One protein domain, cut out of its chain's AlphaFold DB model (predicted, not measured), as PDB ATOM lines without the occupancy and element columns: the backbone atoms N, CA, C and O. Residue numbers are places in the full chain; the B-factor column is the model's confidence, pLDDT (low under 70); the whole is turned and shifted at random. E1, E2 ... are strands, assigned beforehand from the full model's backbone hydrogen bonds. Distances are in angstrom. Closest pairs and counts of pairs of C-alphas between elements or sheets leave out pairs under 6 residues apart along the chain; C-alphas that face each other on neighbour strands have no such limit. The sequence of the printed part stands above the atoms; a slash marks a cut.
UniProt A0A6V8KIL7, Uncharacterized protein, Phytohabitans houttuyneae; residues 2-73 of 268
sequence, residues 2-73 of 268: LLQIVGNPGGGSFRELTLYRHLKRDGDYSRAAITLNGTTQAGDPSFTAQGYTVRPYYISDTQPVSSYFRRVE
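Overview. This is residues 2 to 73 of the 268 residues of an uncharacterized protein of Phytohabitans houttuyneae (UniProt A0A6V8KIL7). Expect little regular structure: long loops round one small, strongly twisted antiparallel sheet, ordered E1, E5, E4, E3, with a short parallel pair, E2 and E6, to one side. The printed part has 72 residues, 25 of them in six named strands, E1 to E6 along the chain, with no named helix: all strand. It is compact, radius of gyration of the C-alphas 12.8 A, spanning 38 by 32 by 18 A.

Along the chain. Find C-alpha 3 at (40.600, 44.255, 41.090), where E1, residues 3 to 6, begins. Next come E2, 15 to 17; E3, 35 to 39, 12.1 A long; E4, 45 to 49, 13.6 A; E5, 52 to 56, 13.4 A; and E6, 69 to 71, ending at (27.924, 38.038, 46.379).

Arrangement. Hairpins E3-E4 and E4-E5 form a meander, each strand the antiparallel neighbour of the one before; within hydrogen-bond range find N 37 and O 46, 2.8 A, and N 47 and O 54, 2.7 A. Antiparallel E1 and E5 show N 4 and O 55, 2.9 A; parallel E2 and E6, N 70 and O 15, 2.8 A.

Size, cuts and confidence. The farthest C-alphas, Arg 25 and Thr 62, are 39.1 A apart. The printed part has no cut; links E2 to E3 and E5 to E6 are long. Residues 12 and 30 to 32 have pLDDT under 70.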
ATOM      1  N   LEU A   2      44.614  43.947  43.610       75.88
ATOM      2  CA  LEU A   2      43.261  44.467  43.845       75.88
ATOM      3  C   LEU A   2      42.580  44.744  42.497       75.88
ATOM      4  O   LEU A   2      43.168  45.396  41.629       75.88
ATOM      5  N   LEU A   3      41.365  44.231  42.334       81.88
ATOM      6  CA  LEU A   3      40.600  44.255  41.090       81.88
ATOM      7  C   LEU A   3      39.308  45.073  41.244       81.88
ATOM      8  O   LEU A   3      38.726  45.108  42.325       81.88
ATOM      9  N   GLN A   4      38.849  45.691  40.155       86.50
ATOM     10  CA  GLN A   4      37.608  46.472  40.068       86.50
ATOM     11  C   GLN A   4      36.781  46.069  38.841       86.50
ATOM     12  O   GLN A   4      37.343  45.724  37.799       86.50
ATOM     13  N   ILE A   5      35.452  46.123  38.953       87.62
ATOM     14  CA  ILE A   5      34.530  45.775  37.862       87.62
ATOM     15  C   ILE A   5      34.304  47.007  36.984       87.62
ATOM     16  O   ILE A   5      34.000  48.083  37.489       87.62
ATOM     17  N   VAL A   6      34.417  46.868  35.665       85.75
ATOM     18  CA  VAL A   6      34.155  47.961  34.719       85.75
ATOM     19  C   VAL A   6      32.646  48.194  34.560       85.75
ATOM     20  O   VAL A   6      31.838  47.265  34.506       85.75
ATOM     21  N   GLY A   7      32.262  49.463  34.463       85.00
ATOM     22  CA  GLY A   7      30.895  49.940  34.278       85.00
ATOM     23  C   GLY A   7      30.212  50.380  35.576       85.00
ATOM     24  O   GLY A   7      30.570  49.951  36.669       85.00
ATOM     25  N   ASN A   8      29.171  51.204  35.436       81.12
ATOM     26  CA  ASN A   8      28.309  51.670  36.528       81.12
ATOM     27  C   ASN A   8      27.097  50.719  36.687       81.12
ATOM     28  O   ASN A   8      26.483  50.392  35.666       81.12
ATOM     29  N   PRO A   9      26.725  50.260  37.899       79.62
ATOM     30  CA  PRO A   9      25.565  49.390  38.102       79.62
ATOM     31  C   PRO A   9      24.242  50.173  38.042       79.62
ATOM     32  O   PRO A   9      23.188  49.562  37.920       79.62
ATOM     33  N   GLY A  10      24.299  51.511  38.102       75.25
ATOM     34  CA  GLY A  10      23.152  52.416  38.103       75.25
ATOM     35  C   GLY A  10      22.460  52.515  39.468       75.25
ATOM     36  O   GLY A  10      22.358  51.540  40.211       75.25
ATOM     37  N   GLY A  11      21.976  53.715  39.815       73.00
ATOM     38  CA  GLY A  11      21.026  53.921  40.922       73.00
ATOM     39  C   GLY A  11      21.477  53.468  42.318       73.00
ATOM     40  O   GLY A  11      20.626  53.120  43.126       73.00
ATOM     41  N   GLY A  12      22.784  53.422  42.606       66.69
ATOM     42  CA  GLY A  12      23.304  52.930  43.894       66.69
ATOM     43  C   GLY A  12      23.234  51.406  44.070       66.69
ATOM     44  O   GLY A  12      23.402  50.911  45.181       66.69
ATOM     45  N   SER A  13      22.983  50.662  42.991       77.88
ATOM     46  CA  SER A  13      22.928  49.199  43.005       77.88
ATOM     47  C   SER A  13      24.326  48.576  43.071       77.88
ATOM     48  O   SER A  13      25.324  49.206  42.722       77.88
ATOM     49  N   PHE A  14      24.397  47.308  43.472       81.94
ATOM     50  CA  PHE A  14      25.631  46.520  43.449       81.94
ATOM     51  C   PHE A  14      25.693  45.645  42.195       81.94
ATOM     52  O   PHE A  14      24.665  45.167  41.715       81.94
ATOM     53  N   ARG A  15      26.903  45.386  41.682       84.94
ATOM     54  CA  ARG A  15      27.123  44.253  40.766       84.94
ATOM     55  C   ARG A  15      26.938  42.956  41.543       84.94
ATOM     56  O   ARG A  15      27.411  42.872  42.670       84.94
ATOM     57  N   GLU A  16      26.281  41.962  40.963       86.81
ATOM     58  CA  GLU A  16      26.067  40.672  41.623       86.81
ATOM     59  C   GLU A  16      27.004  39.614  41.059       86.81
ATOM     60  O   GLU A  16      27.169  39.534  39.844       86.81
ATOM     61  N   LEU A  17      27.615  38.813  41.932       85.81
ATOM     62  CA  LEU A  17      28.506  37.721  41.537       85.81
ATOM     63  C   LEU A  17      28.147  36.422  42.261       85.81
ATOM     64  O   LEU A  17      27.967  36.429  43.479       85.81
ATOM     65  N   THR A  18      28.134  35.308  41.530       85.06
ATOM     66  CA  THR A  18      28.250  33.953  42.092       85.06
ATOM     67  C   THR A  18      29.704  33.501  41.989       85.06
ATOM     68  O   THR A  18      30.341  33.619  40.942       85.06
ATOM     69  N   LEU A  19      30.257  33.022  43.098       86.25
ATOM     70  CA  LEU A  19      31.660  32.653  43.246       86.25
ATOM     71  C   LEU A  19      31.821  31.193  43.689       86.25
ATOM     72  O   LEU A  19      32.741  30.521  43.229       86.25
ATOM     73  N   TYR A  20      30.931  30.665  44.536       89.31
ATOM     74  CA  TYR A  20      31.103  29.335  45.136       89.31
ATOM     75  C   TYR A  20      31.012  28.189  44.139       89.31
ATOM     76  O   TYR A  20      31.698  27.181  44.297       89.31
ATOM     77  N   ARG A  21      30.252  28.361  43.055       89.00
ATOM     78  CA  ARG A  21      30.202  27.386  41.957       89.00
ATOM     79  C   ARG A  21      31.555  27.149  41.270       89.00
ATOM     80  O   ARG A  21      31.713  26.175  40.540       89.00
ATOM     81  N   HIS A  22      32.509  28.059  41.458       88.00
ATOM     82  CA  HIS A  22      33.841  27.993  40.865       88.00
ATOM     83  C   HIS A  22      34.888  27.395  41.811       88.00
ATOM     84  O   HIS A  22      35.968  27.033  41.344       88.00
ATOM     85  N   LEU A  23      34.575  27.261  43.105       89.62
ATOM     86  CA  LEU A  23      35.488  26.667  44.074       89.62
ATOM     87  C   LEU A  23      35.636  25.163  43.862       89.62
ATOM     88  O   LEU A  23      34.688  24.449  43.522       89.62
ATOM     89  N   LYS A  24      36.853  24.685  44.113       92.44
ATOM     90  CA  LYS A  24      37.176  23.266  44.272       92.44
ATOM     91  C   LYS A  24      37.500  22.998  45.740       92.44
ATOM     92  O   LYS A  24      37.480  23.909  46.563       92.44
ATOM     93  N   ARG A  25      37.791  21.740  46.098       94.00
ATOM     94  CA  ARG A  25      38.094  21.353  47.494       94.00
ATOM     95  C   ARG A  25      39.272  22.112  48.117       94.00
ATOM     96  O   ARG A  25      39.387  22.122  49.336       94.00
ATOM     97  N   ASP A  26      40.130  22.729  47.312       89.56
ATOM     98  CA  ASP A  26      41.239  23.577  47.757       89.56
ATOM     99  C   ASP A  26      40.807  24.983  48.221       89.56
ATOM    100  O   ASP A  26      41.607  25.676  48.840       89.56
ATOM    101  N   GLY A  27      39.562  25.400  47.961       87.62
ATOM    102  CA  GLY A  27      39.068  26.736  48.310       87.62
ATOM    103  C   GLY A  27      39.680  27.867  47.476       87.62
ATOM    104  O   GLY A  27      39.546  29.034  47.842       87.62
ATOM    105  N   ASP A  28      40.343  27.551  46.360       82.88
ATOM    106  CA  ASP A  28      41.075  28.535  45.565       82.88
ATOM    107  C   ASP A  28      40.170  29.256  44.547       82.88
ATOM    108  O   ASP A  28      39.726  28.688  43.543       82.88
ATOM    109  N   TYR A  29      39.921  30.549  44.779       70.88
ATOM    110  CA  TYR A  29      39.152  31.403  43.867       70.88
ATOM    111  C   TYR A  29      39.905  31.782  42.586       70.88
ATOM    112  O   TYR A  29      39.267  32.218  41.621       70.88
ATOM    113  N   SER A  30      41.234  31.645  42.542       66.44
ATOM    114  CA  SER A  30      42.050  32.203  41.457       66.44
ATOM    115  C   SER A  30      41.898  31.468  40.122       66.44
ATOM    116  O   SER A  30      42.445  31.917  39.120       66.44
ATOM    117  N   ARG A  31      41.200  30.325  40.098       66.38
ATOM    118  CA  ARG A  31      41.225  29.382  38.966       66.38
ATOM    119  C   ARG A  31      40.070  29.546  37.987       66.38
ATOM    120  O   ARG A  31      40.264  29.376  36.789       66.38
ATOM    121  N   ALA A  32      38.868  29.830  38.483       67.00
ATOM    122  CA  ALA A  32      37.663  29.774  37.647       67.00
ATOM    123  C   ALA A  32      36.690  30.939  37.847       67.00
ATOM    124  O   ALA A  32      35.889  31.202  36.953       67.00
ATOM    125  N   ALA A  33      36.750  31.649  38.978       73.00
ATOM    126  CA  ALA A  33      35.864  32.788  39.215       73.00
ATOM    127  C   ALA A  33      36.331  34.051  38.473       73.00
ATOM    128  O   ALA A  33      35.505  34.861  38.058       73.00
ATOM    129  N   ILE A  34      37.649  34.218  38.311       77.94
ATOM    130  CA  ILE A  34      38.270  35.375  37.660       77.94
ATOM    131  C   ILE A  34      39.331  34.867  36.683       77.94
ATOM    132  O   ILE A  34      40.355  34.338  37.103       77.94
ATOM    133  N   THR A  35      39.099  35.035  35.384       79.88
ATOM    134  CA  THR A  35      39.999  34.541  34.328       79.88
ATOM    135  C   THR A  35      40.581  35.692  33.521       79.88
ATOM    136  O   THR A  35      39.877  36.662  33.253       79.88
ATOM    137  N   LEU A  36      41.843  35.592  33.095       82.00
ATOM    138  CA  LEU A  36      42.429  36.557  32.161       82.00
ATOM    139  C   LEU A  36      41.646  36.525  30.837       82.00
ATOM    140  O   LEU A  36      41.413  35.458  30.277       82.00
ATOM    141  N   ASN A  37      41.237  37.692  30.351       81.19
ATOM    142  CA  ASN A  37      40.442  37.876  29.136       81.19
ATOM    143  C   ASN A  37      41.077  38.920  28.192       81.19
ATOM    144  O   ASN A  37      40.387  39.685  27.521       81.19
ATOM    145  N   GLY A  38      42.412  38.968  28.163       80.19
ATOM    146  CA  GLY A  38      43.200  39.782  27.233       80.19
ATOM    147  C   GLY A  38      43.923  40.962  27.880       80.19
ATOM    148  O   GLY A  38      44.111  41.012  29.096       80.19
ATOM    149  N   THR A  39      44.343  41.908  27.041       78.88
ATOM    150  CA  THR A  39      45.059  43.125  27.440       78.88
ATOM    151  C   THR A  39      44.412  44.368  26.834       78.88
ATOM    152  O   THR A  39      43.845  44.314  25.741       78.88
ATOM    153  N   THR A  40      44.502  45.503  27.523       75.56
ATOM    154  CA  THR A  40      44.109  46.809  26.975       75.56
ATOM    155  C   THR A  40      45.051  47.217  25.835       75.56
ATOM    156  O   THR A  40      46.106  46.616  25.629       75.56
ATOM    157  N   GLN A  41      44.711  48.288  25.108       72.69
ATOM    158  CA  GLN A  41      45.603  48.867  24.091       72.69
ATOM    159  C   GLN A  41      46.950  49.331  24.679       72.69
ATOM    160  O   GLN A  41      47.949  49.363  23.966       72.69
ATOM    161  N   ALA A  42      46.983  49.659  25.974       74.69
ATOM    162  CA  ALA A  42      48.194  50.031  26.702       74.69
ATOM    163  C   ALA A  42      48.992  48.817  27.225       74.69
ATOM    164  O   ALA A  42      50.053  48.999  27.811       74.69
ATOM    165  N   GLY A  43      48.508  47.588  27.002       74.62
ATOM    166  CA  GLY A  43      49.158  46.354  27.449       74.62
ATOM    167  C   GLY A  43      48.769  45.894  28.857       74.62
ATOM    168  O   GLY A  43      49.269  44.869  29.311       74.62
ATOM    169  N   ASP A  44      47.859  46.590  29.543       81.69
ATOM    170  CA  ASP A  44      47.423  46.193  30.885       81.69
ATOM    171  C   ASP A  44      46.523  44.950  30.850       81.69
ATOM    172  O   ASP A  44      45.677  44.845  29.961       81.69
ATOM    173  N   PRO A  45      46.611  44.032  31.828       81.19
ATOM    174  CA  PRO A  45      45.778  42.837  31.848       81.19
ATOM    175  C   PRO A  45      44.306  43.169  32.137       81.19
ATOM    176  O   PRO A  45      43.979  43.964  33.022       81.19
ATOM    177  N   SER A  46      43.409  42.498  31.421       82.81
ATOM    178  CA  SER A  46      41.959  42.533  31.615       82.81
ATOM    179  C   SER A  46      41.461  41.134  31.956       82.81
ATOM    180  O   SER A  46      41.929  40.149  31.396       82.81
ATOM    181  N   PHE A  47      40.503  41.033  32.864       87.00
ATOM    182  CA  PHE A  47      39.956  39.783  33.379       87.00
ATOM    183  C   PHE A  47      38.446  39.731  33.170       87.00
ATOM    184  O   PHE A  47      37.796  40.716  32.813       87.00
ATOM    185  N   THR A  48      37.855  38.568  33.403       86.06
ATOM    186  CA  THR A  48      36.408  38.382  33.384       86.06
ATOM    187  C   THR A  48      35.943  37.570  34.578       86.06
ATOM    188  O   THR A  48      36.566  36.575  34.935       86.06
ATOM    189  N   ALA A  49      34.836  38.011  35.173       86.69
ATOM    190  CA  ALA A  49      34.110  37.306  36.221       86.69
ATOM    191  C   ALA A  49      32.616  37.355  35.891       86.69
ATOM    192  O   ALA A  49      32.047  38.439  35.791       86.69
ATOM    193  N   GLN A  50      31.985  36.199  35.658       84.38
ATOM    194  CA  GLN A  50      30.562  36.099  35.292       84.38
ATOM    195  C   GLN A  50      30.141  37.055  34.148       84.38
ATOM    196  O   GLN A  50      29.088  37.685  34.181       84.38
ATOM    197  N   GLY A  51      30.997  37.196  33.130       83.44
ATOM    198  CA  GLY A  51      30.761  38.085  31.985       83.44
ATOM    199  C   GLY A  51      31.041  39.570  32.243       83.44
ATOM    200  O   GLY A  51      31.029  40.356  31.300       83.44
ATOM    201  N   TYR A  52      31.345  39.969  33.478       87.19
ATOM    202  CA  TYR A  52      31.829  41.311  33.771       87.19
ATOM    203  C   TYR A  52      33.311  41.436  33.459       87.19
ATOM    204  O   TYR A  52      34.104  40.586  33.857       87.19
ATOM    205  N   THR A  53      33.695  42.543  32.828       88.50
ATOM    206  CA  THR A  53      35.100  42.928  32.706       88.50
ATOM    207  C   THR A  53      35.621  43.376  34.065       88.50
ATOM    208  O   THR A  53      35.057  44.270  34.698       88.50
ATOM    209  N   VAL A  54      36.714  42.764  34.504       87.88
ATOM    210  CA  VAL A  54      37.377  43.041  35.778       87.88
ATOM    211  C   VAL A  54      38.816  43.441  35.486       87.88
ATOM    212  O   VAL A  54      39.463  42.824  34.649       87.88
ATOM    213  N   ARG A  55      39.346  44.471  36.143       87.75
ATOM    214  CA  ARG A  55      40.694  44.972  35.837       87.75
ATOM    215  C   ARG A  55      41.447  45.454  37.079       87.75
ATOM    216  O   ARG A  55      40.798  45.779  38.073       87.75
ATOM    217  N   PRO A  56      42.789  45.507  37.051       86.12
ATOM    218  CA  PRO A  56      43.578  46.087  38.128       86.12
ATOM    219  C   PRO A  56      43.162  47.519  38.480       86.12
ATOM    220  O   PRO A  56      42.790  48.315  37.615       86.12
ATOM    221  N   TYR A  57      43.270  47.860  39.766       82.44
ATOM    222  CA  TYR A  57      42.922  49.197  40.253       82.44
ATOM    223  C   TYR A  57      43.849  50.307  39.725       82.44
ATOM    224  O   TYR A  57      43.416  51.440  39.563       82.44
ATOM    225  N   TYR A  58      45.116  49.989  39.430       81.62
ATOM    226  CA  TYR A  58      46.126  50.974  39.015       81.62
ATOM    227  C   TYR A  58      45.934  51.510  37.583       81.62
ATOM    228  O   TYR A  58      46.584  52.487  37.206       81.62
ATOM    229  N   ILE A  59      45.065  50.885  36.778       81.94
ATOM    230  CA  ILE A  59      44.798  51.314  35.401       81.94
ATOM    231  C   ILE A  59      44.088  52.669  35.441       81.94
ATOM    232  O   ILE A  59      42.926  52.771  35.834       81.94
ATOM    233  N   SER A  60      44.818  53.708  35.041       73.56
ATOM    234  CA  SER A  60      44.420  55.114  35.150       73.56
ATOM    235  C   SER A  60      43.737  55.604  33.870       73.56
ATOM    236  O   SER A  60      44.315  56.371  33.104       73.56
ATOM    237  N   ASP A  61      42.507  55.147  33.628       81.62
ATOM    238  CA  ASP A  61      41.659  55.655  32.542       81.62
ATOM    239  C   ASP A  61      40.340  56.260  33.060       81.62
ATOM    240  O   ASP A  61      40.075  56.297  34.261       81.62
ATOM    241  N   THR A  62      39.518  56.780  32.145       84.94
ATOM    242  CA  THR A  62      38.264  57.478  32.470       84.94
ATOM    243  C   THR A  62      37.031  56.576  32.459       84.94
ATOM    244  O   THR A  62      35.912  57.074  32.617       84.94
ATOM    245  N   GLN A  63      37.187  55.262  32.254       85.75
ATOM    246  CA  GLN A  63      36.034  54.368  32.227       85.75
ATOM    247  C   GLN A  63      35.392  54.295  33.617       85.75
ATOM    248  O   GLN A  63      36.100  54.164  34.620       85.75
ATOM    249  N   PRO A  64      34.051  54.336  33.704       86.06
ATOM    250  CA  PRO A  64      33.371  54.151  34.973       86.06
ATOM    251  C   PRO A  64      33.685  52.760  35.522       86.06
ATOM    252  O   PRO A  64      33.707  51.777  34.782       86.06
ATOM    253  N   VAL A  65      33.887  52.676  36.830       85.94
ATOM    254  CA  VAL A  65      34.224  51.441  37.544       85.94
ATOM    255  C   VAL A  65      33.383  51.317  38.805       85.94
ATOM    256  O   VAL A  65      32.950  52.309  39.389       85.94
ATOM    257  N   SER A  66      33.158  50.076  39.217       82.81
ATOM    258  CA  SER A  66      32.479  49.694  40.446       82.81
ATOM    259  C   SER A  66      33.417  48.846  41.289       82.81
ATOM    260  O   SER A  66      33.726  47.707  40.937       82.81
ATOM    261  N   SER A  67      33.850  49.390  42.422       78.31
ATOM    262  CA  SER A  67      34.635  48.639  43.411       78.31
ATOM    263  C   SER A  67      33.755  47.728  44.268       78.31
ATOM    264  O   SER A  67      34.231  46.732  44.804       78.31
ATOM    265  N   TYR A  68      32.469  48.062  44.395       77.88
ATOM    266  CA  TYR A  68      31.526  47.334  45.233       77.88
ATOM    267  C   TYR A  68      30.717  46.326  44.422       77.88
ATOM    268  O   TYR A  68      30.137  46.646  43.382       77.88
ATOM    269  N   PHE A  69      30.624  45.115  44.956       84.75
ATOM    270  CA  PHE A  69      29.757  44.062  44.458       84.75
ATOM    271  C   PHE A  69      29.099  43.346  45.637       84.75
ATOM    272  O   PHE A  69      29.571  43.409  46.773       84.75
ATOM    273  N   ARG A  70      27.997  42.661  45.356       84.00
ATOM    274  CA  ARG A  70      27.285  41.793  46.282       84.00
ATOM    275  C   ARG A  70      27.455  40.358  45.807       84.00
ATOM    276  O   ARG A  70      27.105  40.038  44.674       84.00
ATOM    277  N   ARG A  71      27.971  39.477  46.663       87.12
ATOM    278  CA  ARG A  71      27.924  38.038  46.379       87.12
ATOM    279  C   ARG A  71      26.475  37.565  46.491       87.12
ATOM    280  O   ARG A  71      25.818  37.847  47.493       87.12
ATOM    281  N   VAL A  72      25.992  36.855  45.477       87.88
ATOM    282  CA  VAL A  72      24.637  36.304  45.422       87.88
ATOM    283  C   VAL A  72      24.721  34.829  45.056       87.88
ATOM    284  O   VAL A  72      25.173  34.467  43.976       87.88
ATOM    285  N   GLU A  73      24.274  33.990  45.985       90.56
ATOM    286  CA  GLU A  73      24.255  32.532  45.868       90.56
ATOM    287  C   GLU A  73      22.851  32.088  46.279       90.56
ATOM    288  O   GLU A  73      22.605  31.909  47.470       90.56
TER     289      GLU A  73